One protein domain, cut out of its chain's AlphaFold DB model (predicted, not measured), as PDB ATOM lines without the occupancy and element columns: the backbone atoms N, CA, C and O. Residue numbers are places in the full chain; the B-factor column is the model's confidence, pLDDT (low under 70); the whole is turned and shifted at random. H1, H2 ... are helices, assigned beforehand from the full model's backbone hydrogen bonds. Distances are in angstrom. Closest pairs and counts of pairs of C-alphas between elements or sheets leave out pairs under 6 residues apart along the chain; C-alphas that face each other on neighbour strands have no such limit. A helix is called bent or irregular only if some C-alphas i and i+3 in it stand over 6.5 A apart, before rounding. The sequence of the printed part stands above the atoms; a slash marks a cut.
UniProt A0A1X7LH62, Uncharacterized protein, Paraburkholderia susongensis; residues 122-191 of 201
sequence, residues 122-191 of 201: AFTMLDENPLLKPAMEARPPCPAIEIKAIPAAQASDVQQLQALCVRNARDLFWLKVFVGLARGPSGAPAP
ATOM      1  N   ALA A 122      51.862  22.145  35.501       70.50
ATOM      2  CA  ALA A 122      52.651  22.418  34.299       70.50
ATOM      3  C   ALA A 122      51.743  22.725  33.089       70.50
ATOM      4  O   ALA A 122      52.078  23.566  32.263       70.50
ATOM      5  N   PHE A 123      50.538  22.143  33.054       69.19
ATOM      6  CA  PHE A 123      49.512  22.389  32.041       69.19
ATOM      7  C   PHE A 123      48.962  23.821  32.011       69.19
ATOM      8  O   PHE A 123      48.635  24.303  30.933       69.19
ATOM      9  N   THR A 124      48.919  24.534  33.139       70.12
ATOM     10  CA  THR A 124      48.568  25.970  33.152       70.12
ATOM     11  C   THR A 124      49.651  26.823  32.493       70.12
ATOM     12  O   THR A 124      49.339  27.791  31.806       70.12
ATOM     13  N   MET A 125      50.921  26.416  32.596       75.19
ATOM     14  CA  MET A 125      52.008  27.076  31.866       75.19
ATOM     15  C   MET A 125      51.950  26.789  30.358       75.19
ATOM     16  O   MET A 125      52.414  27.616  29.575       75.19
ATOM     17  N   LEU A 126      51.369  25.658  29.929       77.00
ATOM     18  CA  LEU A 126      51.150  25.385  28.502       77.00
ATOM     19  C   LEU A 126      50.166  26.385  27.866       77.00
ATOM     20  O   LEU A 126      50.372  26.758  26.714       77.00
ATOM     21  N   ASP A 127      49.146  26.852  28.596       73.75
ATOM     22  CA  ASP A 127      48.173  27.843  28.096       73.75
ATOM     23  C   ASP A 127      48.757  29.248  27.942       73.75
ATOM     24  O   ASP A 127      48.410  29.998  27.025       73.75
ATOM     25  N   GLU A 128      49.657  29.614  28.848       81.62
ATOM     26  CA  GLU A 128      50.316  30.917  28.834       81.62
ATOM     27  C   GLU A 128      51.504  30.953  27.860       81.62
ATOM     28  O   GLU A 128      51.976  32.036  27.509       81.62
ATOM     29  N   ASN A 129      51.961  29.796  27.366       85.00
ATOM     30  CA  ASN A 129      53.112  29.714  26.480       85.00
ATOM     31  C   ASN A 129      52.795  30.303  25.084       85.00
ATOM     32  O   ASN A 129      51.962  29.756  24.350       85.00
ATOM     33  N   PRO A 130      53.493  31.377  24.662       87.88
ATOM     34  CA  PRO A 130      53.229  32.045  23.389       87.88
ATOM     35  C   PRO A 130      53.514  31.162  22.167       87.88
ATOM     36  O   PRO A 130      52.961  31.416  21.103       87.88
ATOM     37  N   LEU A 131      54.337  30.115  22.302       84.44
ATOM     38  CA  LEU A 131      54.628  29.171  21.219       84.44
ATOM     39  C   LEU A 131      53.514  28.134  21.034       84.44
ATOM     40  O   LEU A 131      53.335  27.613  19.935       84.44
ATOM     41  N   LEU A 132      52.760  27.835  22.095       84.19
ATOM     42  CA  LEU A 132      51.697  26.832  22.062       84.19
ATOM     43  C   LEU A 132      50.346  27.423  21.671       84.19
ATOM     44  O   LEU A 132      49.563  26.730  21.025       84.19
ATOM     45  N   LYS A 133      50.080  28.701  21.974       85.00
ATOM     46  CA  LYS A 133      48.829  29.369  21.571       85.00
ATOM     47  C   LYS A 133      48.516  29.214  20.069       85.00
ATOM     48  O   LYS A 133      47.457  28.666  19.762       85.00
ATOM     49  N   PRO A 134      49.438  29.516  19.128       86.50
ATOM     50  CA  PRO A 134      49.176  29.358  17.690       86.50
ATOM     51  C   PRO A 134      49.024  27.898  17.228       86.50
ATOM     52  O   PRO A 134      48.542  27.626  16.123       86.50
ATOM     53  N   ALA A 135      49.499  26.937  18.026       84.19
ATOM     54  CA  ALA A 135      49.301  25.510  17.776       84.19
ATOM     55  C   ALA A 135      47.931  25.035  18.297       84.19
ATOM     56  O   ALA A 135      47.304  24.153  17.710       84.19
ATOM     57  N   MET A 136      47.443  25.650  19.375       83.75
ATOM     58  CA  MET A 136      46.179  25.317  20.027       83.75
ATOM     59  C   MET A 136      44.958  25.995  19.395       83.75
ATOM     60  O   MET A 136      43.846  25.471  19.511       83.75
ATOM     61  N   GLU A 137      45.139  27.105  18.683       89.38
ATOM     62  CA  GLU A 137      44.073  27.784  17.940       89.38
ATOM     63  C   GLU A 137      43.433  26.879  16.873       89.38
ATOM     64  O   GLU A 137      44.044  25.945  16.335       89.38
ATOM     65  N   ALA A 138      42.139  27.079  16.616       85.94
ATOM     66  CA  ALA A 138      41.439  26.365  15.555       85.94
ATOM     67  C   ALA A 138      42.015  26.797  14.202       85.94
ATOM     68  O   ALA A 138      41.989  27.977  13.861       85.94
ATOM     69  N   ARG A 139      42.560  25.841  13.446       86.19
ATOM     70  CA  ARG A 139      43.056  26.091  12.093       86.19
ATOM     71  C   ARG A 139      41.985  25.710  11.077       86.19
ATOM     72  O   ARG A 139      41.270  24.734  11.316       86.19
ATOM     73  N   PRO A 140      41.877  26.445   9.959       91.62
ATOM     74  CA  PRO A 140      41.006  26.038   8.870       91.62
ATOM     75  C   PRO A 140      41.431  24.659   8.337       91.62
ATOM     76  O   PRO A 140      42.615  24.304   8.426       91.62
ATOM     77  N   PRO A 141      40.488  23.868   7.798       91.38
ATOM     78  CA  PRO A 141      40.814  22.594   7.175       91.38
ATOM     79  C   PRO A 141      41.788  22.802   6.008       91.38
ATOM     80  O   PRO A 141      41.755  23.830   5.330       91.38
ATOM     81  N   CYS A 142      42.662  21.818   5.772       93.81
ATOM     82  CA  CYS A 142      43.572  21.853   4.630       93.81
ATOM     83  C   CYS A 142      42.759  21.958   3.328       93.81
ATOM     84  O   CYS A 142      41.834  21.162   3.144       93.81
ATOM     85  N   PRO A 143      43.079  22.906   2.430       93.19
ATOM     86  CA  PRO A 143      42.325  23.081   1.199       93.19
ATOM     87  C   PRO A 143      42.425  21.821   0.334       93.19
ATOM     88  O   PRO A 143      43.506  21.248   0.160       93.19
ATOM     89  N   ALA A 144      41.293  21.388  -0.216       92.06
ATOM     90  CA  ALA A 144      41.267  20.349  -1.232       92.06
ATOM     91  C   ALA A 144      41.702  20.976  -2.560       92.06
ATOM     92  O   ALA A 144      40.962  21.750  -3.160       92.06
ATOM     93  N   ILE A 145      42.933  20.693  -2.985       91.25
ATOM     94  CA  ILE A 145      43.475  21.215  -4.239       91.25
ATOM     95  C   ILE A 145      43.211  20.193  -5.346       91.25
ATOM     96  O   ILE A 145      43.591  19.026  -5.235       91.25
ATOM     97  N   GLU A 146      42.575  20.626  -6.432       93.56
ATOM     98  CA  GLU A 146      42.378  19.784  -7.608       93.56
ATOM     99  C   GLU A 146      43.693  19.639  -8.385       93.56
ATOM    100  O   GLU A 146      44.104  20.527  -9.129       93.56
ATOM    101  N   ILE A 147      44.349  18.482  -8.250       86.56
ATOM    102  CA  ILE A 147      45.647  18.181  -8.892       86.56
ATOM    103  C   ILE A 147      45.581  18.343 -10.421       86.56
ATOM    104  O   ILE A 147      46.571  18.692 -11.059       86.56
ATOM    105  N   LYS A 148      44.397  18.150 -11.019       90.50
ATOM    106  CA  LYS A 148      44.171  18.276 -12.467       90.50
ATOM    107  C   LYS A 148      44.397  19.695 -13.001       90.50
ATOM    108  O   LYS A 148      44.661  19.840 -14.189       90.50
ATOM    109  N   ALA A 149      44.296  20.716 -12.151       92.75
ATOM    110  CA  ALA A 149      44.480  22.113 -12.535       92.75
ATOM    111  C   ALA A 149      45.946  22.583 -12.448       92.75
ATOM    112  O   ALA A 149      46.250  23.710 -12.838       92.75
ATOM    113  N   ILE A 150      46.860  21.747 -11.939       93.69
ATOM    114  CA  ILE A 150      48.257  22.115 -11.672       93.69
ATOM    115  C   ILE A 150      49.170  21.561 -12.778       93.69
ATOM    116  O   ILE A 150      48.998  20.412 -13.192       93.69
ATOM    117  N   PRO A 151      50.177  22.324 -13.251       97.31
ATOM    118  CA  PRO A 151      51.179  21.811 -14.181       97.31
ATOM    119  C   PRO A 151      51.860  20.542 -13.651       97.31
ATOM    120  O   PRO A 151      52.262  20.487 -12.489       97.31
ATOM    121  N   ALA A 152      52.068  19.542 -14.513       95.19
ATOM    122  CA  ALA A 152      52.641  18.249 -14.120       95.19
ATOM    123  C   ALA A 152      53.994  18.369 -13.388       95.19
ATOM    124  O   ALA A 152      54.285  17.571 -12.502       95.19
ATOM    125  N   ALA A 153      54.785  19.399 -13.707       96.81
ATOM    126  CA  ALA A 153      56.055  19.688 -13.044       96.81
ATOM    127  C   ALA A 153      55.916  20.037 -11.546       96.81
ATOM    128  O   ALA A 153      56.859  19.828 -10.798       96.81
ATOM    129  N   GLN A 154      54.761  20.552 -11.107       96.75
ATOM    130  CA  GLN A 154      54.504  20.978  -9.723       96.75
ATOM    131  C   GLN A 154      53.564  20.029  -8.966       96.75
ATOM    132  O   GLN A 154      53.395  20.162  -7.755       96.75
ATOM    133  N   ALA A 155      52.941  19.070  -9.657       94.62
ATOM    134  CA  ALA A 155      51.938  18.187  -9.067       94.62
ATOM    135  C   ALA A 155      52.482  17.394  -7.863       94.62
ATOM    136  O   ALA A 155      51.796  17.282  -6.848       94.62
ATOM    137  N   SER A 156      53.727  16.905  -7.949       95.31
ATOM    138  CA  SER A 156      54.389  16.173  -6.858       95.31
ATOM    139  C   SER A 156      54.582  17.040  -5.611       95.31
ATOM    140  O   SER A 156      54.228  16.625  -4.507       95.31
ATOM    141  N   ASP A 157      55.088  18.263  -5.781       96.31
ATOM    142  CA  ASP A 157      55.369  19.171  -4.664       96.31
ATOM    143  C   ASP A 157      54.077  19.600  -3.965       96.31
ATOM    144  O   ASP A 157      53.991  19.594  -2.735       96.31
ATOM    145  N   VAL A 158      53.029  19.909  -4.736       95.50
ATOM    146  CA  VAL A 158      51.724  20.274  -4.172       95.50
ATOM    147  C   VAL A 158      51.086  19.091  -3.444       95.50
ATOM    148  O   VAL A 158      50.548  19.269  -2.350       95.50
ATOM    149  N   GLN A 159      51.196  17.874  -3.983       94.44
ATOM    150  CA  GLN A 159      50.713  16.670  -3.308       94.44
ATOM    151  C   GLN A 159      51.468  16.415  -1.994       94.44
ATOM    152  O   GLN A 159      50.852  16.071  -0.981       94.44
ATOM    153  N   GLN A 160      52.785  16.635  -1.974       96.06
ATOM    154  CA  GLN A 160      53.593  16.525  -0.759       96.06
ATOM    155  C   GLN A 160      53.191  17.576   0.284       96.06
ATOM    156  O   GLN A 160      53.025  17.244   1.460       96.06
ATOM    157  N   LEU A 161      52.976  18.827  -0.128       96.12
ATOM    158  CA  LEU A 161      52.512  19.901   0.754       96.12
ATOM    159  C   LEU A 161      51.119  19.614   1.324       96.12
ATOM    160  O   LEU A 161      50.891  19.817   2.518       96.12
ATOM    161  N   GLN A 162      50.203  19.089   0.508       95.00
ATOM    162  CA  GLN A 162      48.877  18.679   0.961       95.00
ATOM    163  C   GLN A 162      48.972  17.550   1.997       95.00
ATOM    164  O   GLN A 162      48.342  17.629   3.053       95.00
ATOM    165  N   ALA A 163      49.810  16.537   1.749       94.94
ATOM    166  CA  ALA A 163      50.041  15.444   2.691       94.94
ATOM    167  C   ALA A 163      50.634  15.938   4.024       94.94
ATOM    168  O   ALA A 163      50.184  15.524   5.095       94.94
ATOM    169  N   LEU A 164      51.598  16.864   3.974       96.75
ATOM    170  CA  LEU A 164      52.173  17.493   5.167       96.75
ATOM    171  C   LEU A 164      51.140  18.324   5.932       96.75
ATOM    172  O   LEU A 164      51.090  18.240   7.157       96.75
ATOM    173  N   CYS A 165      50.289  19.082   5.235       95.69
ATOM    174  CA  CYS A 165      49.207  19.836   5.866       95.69
ATOM    175  C   CYS A 165      48.269  18.905   6.644       95.69
ATOM    176  O   CYS A 165      48.020  19.133   7.828       95.69
ATOM    177  N   VAL A 166      47.794  17.829   6.006       94.62
ATOM    178  CA  VAL A 166      46.869  16.864   6.624       94.62
ATOM    179  C   VAL A 166      47.507  16.188   7.838       94.62
ATOM    180  O   VAL A 166      46.870  16.068   8.886       94.62
ATOM    181  N   ARG A 167      48.780  15.788   7.728       95.69
ATOM    182  CA  ARG A 167      49.531  15.219   8.852       95.69
ATOM    183  C   ARG A 167      49.639  16.209  10.012       95.69
ATOM    184  O   ARG A 167      49.256  15.868  11.126       95.69
ATOM    185  N   ASN A 168      50.068  17.440   9.741       94.00
ATOM    186  CA  ASN A 168      50.202  18.478  10.763       94.00
ATOM    187  C   ASN A 168      48.857  18.805  11.428       94.00
ATOM    188  O   ASN A 168      48.804  18.994  12.640       94.00
ATOM    189  N   ALA A 169      47.757  18.839  10.671       91.75
ATOM    190  CA  ALA A 169      46.419  19.046  11.222       91.75
ATOM    191  C   ALA A 169      46.019  17.923  12.197       91.75
ATOM    192  O   ALA A 169      45.463  18.193  13.263       91.75
ATOM    193  N   ARG A 170      46.353  16.668  11.869       92.88
ATOM    194  CA  ARG A 170      46.109  15.508  12.737       92.88
ATOM    195  C   ARG A 170      46.988  15.520  13.987       92.88
ATOM    196  O   ARG A 170      46.493  15.225  15.072       92.88
ATOM    197  N   ASP A 171      48.259  15.881  13.847       92.44
ATOM    198  CA  ASP A 171      49.190  15.990  14.974       92.44
ATOM    199  C   ASP A 171      48.733  17.086  15.948       92.44
ATOM    200  O   ASP A 171      48.679  16.864  17.160       92.44
ATOM    201  N   LEU A 172      48.291  18.236  15.426       90.56
ATOM    202  CA  LEU A 172      47.685  19.291  16.238       90.56
ATOM    203  C   LEU A 172      46.412  18.809  16.930       90.56
ATOM    204  O   LEU A 172      46.249  19.063  18.118       90.56
ATOM    205  N   PHE A 173      45.528  18.086  16.238       90.62
ATOM    206  CA  PHE A 173      44.335  17.505  16.860       90.62
ATOM    207  C   PHE A 173      44.691  16.617  18.062       90.62
ATOM    208  O   PHE A 173      44.143  16.812  19.148       90.62
ATOM    209  N   TRP A 174      45.648  15.699  17.905       90.50
ATOM    210  CA  TRP A 174      46.097  14.835  19.000       90.50
ATOM    211  C   TRP A 174      46.723  15.611  20.149       90.50
ATOM    212  O   TRP A 174      46.470  15.279  21.307       90.50
ATOM    213  N   LEU A 175      47.481  16.668  19.852       88.00
ATOM    214  CA  LEU A 175      48.000  17.565  20.877       88.00
ATOM    215  C   LEU A 175      46.856  18.192  21.687       88.00
ATOM    216  O   LEU A 175      46.913  18.177  22.915       88.00
ATOM    217  N   LYS A 176      45.786  18.669  21.030       87.19
ATOM    218  CA  LYS A 176      44.614  19.225  21.733       87.19
ATOM    219  C   LYS A 176      43.932  18.183  22.614       87.19
ATOM    220  O   LYS A 176      43.592  18.489  23.754       87.19
ATOM    221  N   VAL A 177      43.759  16.960  22.108       87.19
ATOM    222  CA  VAL A 177      43.176  15.846  22.871       87.19
ATOM    223  C   VAL A 177      44.037  15.516  24.090       87.19
ATOM    224  O   VAL A 177      43.515  15.437  25.198       87.19
ATOM    225  N   PHE A 178      45.351  15.375  23.914       87.25
ATOM    226  CA  PHE A 178      46.277  15.056  24.999       87.25
ATOM    227  C   PHE A 178      46.283  16.138  26.083       87.25
ATOM    228  O   PHE A 178      46.142  15.827  27.265       87.25
ATOM    229  N   VAL A 179      46.386  17.410  25.687       84.06
ATOM    230  CA  VAL A 179      46.327  18.542  26.622       84.06
ATOM    231  C   VAL A 179      44.974  18.580  27.341       84.06
ATOM    232  O   VAL A 179      44.937  18.798  28.550       84.06
ATOM    233  N   GLY A 180      43.872  18.307  26.637       83.31
ATOM    234  CA  GLY A 180      42.537  18.202  27.230       83.31
ATOM    235  C   GLY A 180      42.427  17.088  28.275       83.31
ATOM    236  O   GLY A 180      41.942  17.333  29.375       83.31
ATOM    237  N   LEU A 181      42.936  15.888  27.976       82.12
ATOM    238  CA  LEU A 181      42.968  14.765  28.921       82.12
ATOM    239  C   LEU A 181      43.822  15.083  30.152       82.12
ATOM    240  O   LEU A 181      43.424  14.795  31.279       82.12
ATOM    241  N   ALA A 182      44.976  15.714  29.945       81.06
ATOM    242  CA  ALA A 182      45.899  16.047  31.019       81.06
ATOM    243  C   ALA A 182      45.371  17.136  31.971       81.06
ATOM    244  O   ALA A 182      45.766  17.183  33.135       81.06
ATOM    245  N   ARG A 183      44.448  17.989  31.506       76.25
ATOM    246  CA  ARG A 183      43.736  18.966  32.350       76.25
ATOM    247  C   ARG A 183      42.690  18.338  33.269       76.25
ATOM    248  O   ARG A 183      42.260  18.990  34.219       76.25
ATOM    249  N   GLY A 184      42.288  17.096  33.007       74.25
ATOM    250  CA  GLY A 184      41.218  16.436  33.741       74.25
ATOM    251  C   GLY A 184      39.825  17.031  33.466       74.25
ATOM    252  O   GLY A 184      39.667  17.974  32.686       74.25
ATOM    253  N   PRO A 185      38.780  16.480  34.107       69.62
ATOM    254  CA  PRO A 185      37.380  16.795  33.810       69.62
ATOM    255  C   PRO A 185      36.981  18.244  34.128       69.62
ATOM    256  O   PRO A 185      36.037  18.759  33.540       69.62
ATOM    257  N   SER A 186      37.711  18.928  35.012       62.62
ATOM    258  CA  SER A 186      37.474  20.333  35.372       62.62
ATOM    259  C   SER A 186      37.977  21.344  34.333       62.62
ATOM    260  O   SER A 186      37.689  22.529  34.462       62.62
ATOM    261  N   GLY A 187      38.738  20.902  33.324       59.25
ATOM    262  CA  GLY A 187      39.302  21.758  32.273       59.25
ATOM    263  C   GLY A 187      38.953  21.317  30.853       59.25
ATOM    264  O   GLY A 187      39.582  21.793  29.904       59.25
ATOM    265  N   ALA A 188      37.995  20.399  30.694       54.00
ATOM    266  CA  ALA A 188      37.557  19.963  29.378       54.00
ATOM    267  C   ALA A 188      36.936  21.159  28.630       54.00
ATOM    268  O   ALA A 188      35.991  21.768  29.143       54.00
ATOM    269  N   PRO A 189      37.433  21.524  27.432       56.28
ATOM    270  CA  PRO A 189      36.689  22.431  26.572       56.28
ATOM    271  C   PRO A 189      35.311  21.810  26.330       56.28
ATOM    272  O   PRO A 189      35.213  20.590  26.165       56.28
ATOM    273  N   ALA A 190      34.260  22.637  26.357       55.12
ATOM    274  CA  ALA A 190      32.893  22.194  26.098       55.12
ATOM    275  C   ALA A 190      32.886  21.247  24.885       55.12
ATOM    276  O   ALA A 190      33.600  21.536  23.916       55.12
ATOM    277  N   PRO A 191      32.164  20.111  24.949       58.91
ATOM    278  CA  PRO A 191      32.189  19.110  23.895       58.91
ATOM    279  C   PRO A 191      31.948  19.816  22.570       58.91
ATOM    280  O   PRO A 191      30.903  20.433  22.373       58.91
TER     281      PRO A 191
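This is residues 122 to 191 of the 201 residues of an uncharacterized protein of Paraburkholderia susongensis (UniProt A0A1X7LH62). What is the main picture? One long helix, H3, makes the length of a rod, and the stretch of residues 137 to 151 runs beside it with no named element. Two short helices, H1 and H2, sit near the later part of H3, and residues 128 to 134 stick out there. What is it built of, and how large is it? The printed part has 70 residues, with three named helices in the order H1, H2, H3 and no named strand, and its class is all helix. It is only just loose, close to extended, with a radius of gyration of the C-alphas of 16.6 A and spans of 51 by 25 by 14 A.

Where do the first helices lie? H1 is residues 122 to 128, 10.4 A long, and begins at C-alpha 122 at (52.651, 22.418, 34.299). H2 is residues 133 to 136. Where does the longest helix run? H3 is residues 152 to 182, 45.7 A from C-alpha 152 at (52.641, 18.249, -14.120) to C-alpha 182 at (45.899, 16.047, 31.019). It is irregular: C-alphas 153 and 156 are 7.3 A apart.

How does H1 stand to the others? H1 and H3 are close but not clearly touching, at a steep tilt of 56 degrees, opposite ways; their closest C-alphas, of Phe 123 and Val 179, are 7.4 A apart. H1 and H2 are also close but not clearly touching, with the closest C-alphas, of Asp 127 and Lys 133, 6.7 A apart. Where does H2 meet H3? They only just touch, with 3 pairs of C-alphas within 8 A, and H3 does so with residues 172 to 176 alone. The closest C-alphas, of Met 136 and Lys 176, are 6.5 A apart. What do the backbones show? In H1 every O i to N i+4 pair is within hydrogen-bond range, in H3 25 of 27 are, and H2 is too short for such a pair.

How far does it reach? The two C-alphas farthest apart, of Ala 153 and Ser 186, are 51.9 A apart. Is it cut, and which links are long? The printed part has no cut; the link from H1 to H2 is tight, and that from H2 to H3, with 15 residues, is long. Where is confidence low? Residue 123 and residues 185 to 191 are under 70 in pLDDT, and the mean of the printed part is 85.5.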